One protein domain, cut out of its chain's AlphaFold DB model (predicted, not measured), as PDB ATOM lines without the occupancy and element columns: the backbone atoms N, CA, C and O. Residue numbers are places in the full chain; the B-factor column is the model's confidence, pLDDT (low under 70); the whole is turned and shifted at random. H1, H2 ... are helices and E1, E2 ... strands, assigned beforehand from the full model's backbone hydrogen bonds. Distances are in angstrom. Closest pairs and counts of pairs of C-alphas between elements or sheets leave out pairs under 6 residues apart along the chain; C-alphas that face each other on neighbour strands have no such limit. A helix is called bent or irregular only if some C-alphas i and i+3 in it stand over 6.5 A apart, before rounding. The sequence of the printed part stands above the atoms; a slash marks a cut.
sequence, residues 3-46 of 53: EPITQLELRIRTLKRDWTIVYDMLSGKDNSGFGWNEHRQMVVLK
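AT A GLANCE: This is residues 3 to 46 of the 53 residues of an uncharacterized protein of Gossypium laxum (UniProt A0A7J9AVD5). Look first for a small antiparallel hairpin of two short strands, E1 and E2, which makes a head at one end of a single long helix, H1. Residues 3 to 21 of H1 stick out free from this head as an arm, and that arm makes most of the longest axis. The printed part has 44 residues with one named helix and two named strands, in the order H1, E1, E2, and its class is mixed, helices and strands. It is only just extended, close to loose, with a radius of gyration of the C-alphas of 14.3 A, and its flat outline spans 43 by 24 by 10 A.

HOW THE PARTS SIT: Start at the hairpin of E1, residues 34 to 37, and E2, residues 42 to 45, antiparallel neighbours with 140 degrees between their directions. C-alphas 34 and 45 face each other at 4.5 A. Here you will find N 35 and O 44 within hydrogen-bond range at 2.8 A, and N 37 and O 42 at 2.9 A. From there go to H1, residues 3 to 27, whose closest C-alpha pair with E1 is Leu 26 and Gly 35, 5.8 A apart. H1 and E2 are only just apart, with their closest C-alphas at 8.1 A. In H1 every O i to N i+4 pair is within hydrogen-bond range.

IN THESE COORDINATES: Find C-alpha 34 at (62.857, 81.394, 1.340), where E1 begins; it runs 9.8 A to Asn 37. E2 runs 10.1 A from Met 42 to C-alpha 45 at (60.767, 79.504, -2.223). H1 begins at C-alpha 3, at (63.379, 120.050, 2.075), and runs 36.0 A to Ser 27; it is not bent.

THE WHOLE: The two C-alphas farthest apart are those of Glu 3 and Lys 46, at 43.5 A. The printed part has no cut; the link from H1 to E1 is short and the link from E1 to E2 is tight. The mean pLDDT of the printed part is 83.1, and the model is under 70 at residue 3 and residues 29 to 32.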
ATOM      1  N   GLU A   3      64.270 121.092   2.610       68.31
ATOM      2  CA  GLU A   3      63.379 120.050   2.075       68.31
ATOM      3  C   GLU A   3      64.086 118.887   1.349       68.31
ATOM      4  O   GLU A   3      63.736 117.734   1.594       68.31
ATOM      5  N   PRO A   4      65.110 119.104   0.497       76.31
ATOM      6  CA  PRO A   4      65.732 117.990  -0.217       76.31
ATOM      7  C   PRO A   4      66.511 117.052   0.716       76.31
ATOM      8  O   PRO A   4      66.546 115.842   0.497       76.31
ATOM      9  N   ILE A   5      67.131 117.606   1.764       82.06
ATOM     10  CA  ILE A   5      67.959 116.851   2.711       82.06
ATOM     11  C   ILE A   5      67.064 116.003   3.615       82.06
ATOM     12  O   ILE A   5      67.312 114.810   3.778       82.06
ATOM     13  N   THR A   6      65.967 116.572   4.117       86.56
ATOM     14  CA  THR A   6      65.000 115.832   4.941       86.56
ATOM     15  C   THR A   6      64.314 114.715   4.149       86.56
ATOM     16  O   THR A   6      64.109 113.617   4.670       86.56
ATOM     17  N   GLN A   7      64.021 114.931   2.863       90.69
ATOM     18  CA  GLN A   7      63.499 113.874   1.994       90.69
ATOM     19  C   GLN A   7      64.508 112.741   1.766       90.69
ATOM     20  O   GLN A   7      64.121 111.569   1.758       90.69
ATOM     21  N   LEU A   8      65.797 113.054   1.613       94.88
ATOM     22  CA  LEU A   8      66.848 112.038   1.508       94.88
ATOM     23  C   LEU A   8      66.974 111.217   2.797       94.88
ATOM     24  O   LEU A   8      67.033 109.989   2.730       94.88
ATOM     25  N   GLU A   9      66.947 111.864   3.961       94.81
ATOM     26  CA  GLU A   9      66.992 111.185   5.262       94.81
ATOM     27  C   GLU A   9      65.807 110.232   5.456       94.81
ATOM     28  O   GLU A   9      65.989 109.083   5.875       94.81
ATOM     29  N   LEU A  10      64.596 110.671   5.093       94.25
ATOM     30  CA  LEU A  10      63.399 109.832   5.138       94.25
ATOM     31  C   LEU A  10      63.517 108.630   4.196       94.25
ATOM     32  O   LEU A  10      63.231 107.505   4.609       94.25
ATOM     33  N   ARG A  11      64.003 108.829   2.965       94.88
ATOM     34  CA  ARG A  11      64.212 107.736   1.999       94.88
ATOM     35  C   ARG A  11      65.242 106.725   2.491       94.88
ATOM     36  O   ARG A  11      64.992 105.526   2.402       94.88
ATOM     37  N   ILE A  12      66.361 107.178   3.055       96.06
ATOM     38  CA  ILE A  12      67.380 106.290   3.637       96.06
ATOM     39  C   ILE A  12      66.799 105.508   4.818       96.06
ATOM     40  O   ILE A  12      67.059 104.312   4.954       96.06
ATOM     41  N   ARG A  13      65.997 106.154   5.670       95.06
ATOM     42  CA  ARG A  13      65.339 105.488   6.801       95.06
ATOM     43  C   ARG A  13      64.370 104.398   6.337       95.06
ATOM     44  O   ARG A  13      64.352 103.332   6.947       95.06
ATOM     45  N   THR A  14      63.602 104.653   5.278       95.94
ATOM     46  CA  THR A  14      62.721 103.651   4.660       95.94
ATOM     47  C   THR A  14      63.535 102.495   4.084       95.94
ATOM     48  O   THR A  14      63.312 101.357   4.478       95.94
ATOM     49  N   LEU A  15      64.570 102.782   3.286       96.44
ATOM     50  CA  LEU A  15      65.435 101.752   2.699       96.44
ATOM     51  C   LEU A  15      66.094 100.857   3.756       96.44
ATOM     52  O   LEU A  15      66.163  99.644   3.579       96.44
ATOM     53  N   LYS A  16      66.552 101.429   4.876       96.19
ATOM     54  CA  LYS A  16      67.119 100.650   5.987       96.19
ATOM     55  C   LYS A  16      66.098  99.694   6.609       96.19
ATOM     56  O   LYS A  16      66.465  98.569   6.925       96.19
ATOM     57  N   ARG A  17      64.845 100.130   6.785       94.56
ATOM     58  CA  ARG A  17      63.767  99.284   7.324       94.56
ATOM     59  C   ARG A  17      63.408  98.157   6.363       94.56
ATOM     60  O   ARG A  17      63.340  97.012   6.795       94.56
ATOM     61  N   ASP A  18      63.240  98.471   5.082       93.75
ATOM     62  CA  ASP A  18      62.907  97.476   4.060       93.75
ATOM     63  C   ASP A  18      64.028  96.437   3.917       93.75
ATOM     64  O   ASP A  18      63.766  95.241   3.795       93.75
ATOM     65  N   TRP A  19      65.289  96.870   4.019       91.12
ATOM     66  CA  TRP A  19      66.435  95.966   3.989       91.12
ATOM     67  C   TRP A  19      66.451  94.979   5.160       91.12
ATOM     68  O   TRP A  19      66.757  93.808   4.950       91.12
ATOM     69  N   THR A  20      66.085  95.411   6.371       88.62
ATOM     70  CA  THR A  20      65.953  94.495   7.517       88.62
ATOM     71  C   THR A  20      64.947  93.383   7.221       88.62
ATOM     72  O   THR A  20      65.244  92.226   7.487       88.62
ATOM     73  N   ILE A  21      63.814  93.699   6.585       86.12
ATOM     74  CA  ILE A  21      62.800  92.698   6.215       86.12
ATOM     75  C   ILE A  21      63.381  91.670   5.233       86.12
ATOM     76  O   ILE A  21      63.232  90.468   5.438       86.12
ATOM     77  N   VAL A  22      64.072  92.129   4.183       83.88
ATOM     78  CA  VAL A  22      64.723  91.240   3.201       83.88
ATOM     79  C   VAL A  22      65.785  90.366   3.871       83.88
ATOM     80  O   VAL A  22      65.856  89.165   3.613       83.88
ATOM     81  N   TYR A  23      66.591  90.951   4.755       83.88
ATOM     82  CA  TYR A  23      67.622  90.226   5.486       83.88
ATOM     83  C   TYR A  23      67.026  89.148   6.398       83.88
ATOM     84  O   TYR A  23      67.512  88.017   6.393       83.88
ATOM     85  N   ASP A  24      65.950  89.465   7.118       82.50
ATOM     86  CA  ASP A  24      65.240  88.524   7.988       82.50
ATOM     87  C   ASP A  24      64.580  87.391   7.188       82.50
ATOM     88  O   ASP A  24      64.542  86.253   7.650       82.50
ATOM     89  N   MET A  25      64.095  87.657   5.971       78.94
ATOM     90  CA  MET A  25      63.585  86.611   5.072       78.94
ATOM     91  C   MET A  25      64.688  85.664   4.586       78.94
ATOM     92  O   MET A  25      64.439  84.473   4.430       78.94
ATOM     93  N   LEU A  26      65.895  86.179   4.337       77.25
ATOM     94  CA  LEU A  26      67.019  85.385   3.829       77.25
ATOM     95  C   LEU A  26      67.806  84.660   4.932       77.25
ATOM     96  O   LEU A  26      68.352  83.588   4.683       77.25
ATOM     97  N   SER A  27      67.882  85.250   6.127       75.81
ATOM     98  CA  SER A  27      68.770  84.812   7.218       75.81
ATOM     99  C   SER A  27      68.021  84.357   8.476       75.81
ATOM    100  O   SER A  27      68.641  83.837   9.406       75.81
ATOM    101  N   GLY A  28      66.704  84.574   8.548       73.19
ATOM    102  CA  GLY A  28      65.885  84.277   9.719       73.19
ATOM    103  C   GLY A  28      65.727  82.779   9.963       73.19
ATOM    104  O   GLY A  28      65.300  82.029   9.086       73.19
ATOM    105  N   LYS A  29      66.023  82.360  11.197       63.66
ATOM    106  CA  LYS A  29      66.013  80.959  11.652       63.66
ATOM    107  C   LYS A  29      64.665  80.244  11.435       63.66
ATOM    108  O   LYS A  29      64.669  79.045  11.180       63.66
ATOM    109  N   ASP A  30      63.556  80.988  11.442       61.56
ATOM    110  CA  ASP A  30      62.183  80.462  11.339       61.56
ATOM    111  C   ASP A  30      61.453  80.860  10.034       61.56
ATOM    112  O   ASP A  30      60.313  80.462   9.815       61.56
ATOM    113  N   ASN A  31      62.121  81.591   9.128       58.72
ATOM    114  CA  ASN A  31      61.596  81.996   7.810       58.72
ATOM    115  C   ASN A  31      62.240  81.209   6.648       58.72
ATOM    116  O   ASN A  31      62.172  81.616   5.488       58.72
ATOM    117  N   SER A  32      62.830  80.048   6.953       63.62
ATOM    118  CA  SER A  32      63.665  79.204   6.074       63.62
ATOM    119  C   SER A  32      62.988  78.657   4.805       63.62
ATOM    120  O   SER A  32      63.634  77.979   4.000       63.62
ATOM    121  N   GLY A  33      61.705  78.969   4.598       72.38
ATOM    122  CA  GLY A  33      60.971  78.699   3.365       72.38
ATOM    123  C   GLY A  33      61.410  79.565   2.180       72.38
ATOM    124  O   GLY A  33      61.011  79.275   1.055       72.38
ATOM    125  N   PHE A  34      62.236  80.592   2.395       76.69
ATOM    126  CA  PHE A  34      62.857  81.394   1.340       76.69
ATOM    127  C   PHE A  34      64.378  81.205   1.313       76.69
ATOM    128  O   PHE A  34      65.023  81.018   2.340       76.69
ATOM    129  N   GLY A  35      64.959  81.246   0.118       77.25
ATOM    130  CA  GLY A  35      66.401  81.201  -0.104       77.25
ATOM    131  C   GLY A  35      66.824  82.136  -1.234       77.25
ATOM    132  O   GLY A  35      65.998  82.587  -2.028       77.25
ATOM    133  N   TRP A  36      68.119  82.429  -1.321       81.81
ATOM    134  CA  TRP A  36      68.697  83.225  -2.401       81.81
ATOM    135  C   TRP A  36      69.182  82.324  -3.543       81.81
ATOM    136  O   TRP A  36      69.933  81.376  -3.311       81.81
ATOM    137  N   ASN A  37      68.769  82.606  -4.780       81.94
ATOM    138  CA  ASN A  37      69.317  81.963  -5.971       81.94
ATOM    139  C   ASN A  37      70.408  82.852  -6.575       81.94
ATOM    140  O   ASN A  37      70.105  83.819  -7.273       81.94
ATOM    141  N   GLU A  38      71.674  82.497  -6.350       84.31
ATOM    142  CA  GLU A  38      72.828  83.264  -6.838       84.31
ATOM    143  C   GLU A  38      72.905  83.345  -8.367       84.31
ATOM    144  O   GLU A  38      73.312  84.366  -8.915       84.31
ATOM    145  N   HIS A  39      72.470  82.303  -9.077       91.50
ATOM    146  CA  HIS A  39      72.539  82.269 -10.538       91.50
ATOM    147  C   HIS A  39      71.505  83.192 -11.192       91.50
ATOM    148  O   HIS A  39      71.758  83.781 -12.239       91.50
ATOM    149  N   ARG A  40      70.331  83.316 -10.568       88.25
ATOM    150  CA  ARG A  40      69.220  84.136 -11.071       88.25
ATOM    151  C   ARG A  40      69.091  85.483 -10.362       88.25
ATOM    152  O   ARG A  40      68.236  86.269 -10.751       88.25
ATOM    153  N   GLN A  41      69.921  85.733  -9.346       85.25
ATOM    154  CA  GLN A  41      69.901  86.937  -8.509       85.25
ATOM    155  C   GLN A  41      68.485  87.243  -7.984       85.25
ATOM    156  O   GLN A  41      68.003  88.372  -8.065       85.25
ATOM    157  N   MET A  42      67.785  86.213  -7.491       85.50
ATOM    158  CA  MET A  42      66.394  86.330  -7.039       85.50
ATOM    159  C   MET A  42      66.093  85.473  -5.808       85.50
ATOM    160  O   MET A  42      66.699  84.419  -5.602       85.50
ATOM    161  N   VAL A  43      65.102  85.902  -5.024       78.56
ATOM    162  CA  VAL A  43      64.558  85.125  -3.903       78.56
ATOM    163  C   VAL A  43      63.701  83.984  -4.450       78.56
ATOM    164  O   VAL A  43      62.843  84.194  -5.309       78.56
ATOM    165  N   VAL A  44      63.928  82.773  -3.954       81.50
ATOM    166  CA  VAL A  44      63.170  81.569  -4.308       81.50
ATOM    167  C   VAL A  44      62.514  80.976  -3.072       81.50
ATOM    168  O   VAL A  44      63.053  81.059  -1.972       81.50
ATOM    169  N   LEU A  45      61.360  80.340  -3.257       79.94
ATOM    170  CA  LEU A  45      60.767  79.504  -2.223       79.94
ATOM    171  C   LEU A  45      61.553  78.194  -2.137       79.94
ATOM    172  O   LEU A  45      61.542  77.383  -3.064       79.94
ATOM    173  N   LYS A  46      62.220  77.975  -1.011       73.38
ATOM    174  CA  LYS A  46      62.751  76.677  -0.620       73.38
ATOM    175  C   LYS A  46      61.613  75.917   0.060       73.38
ATOM    176  O   LYS A  46      61.488  75.926   1.279       73.38
TER     177      LYS A  46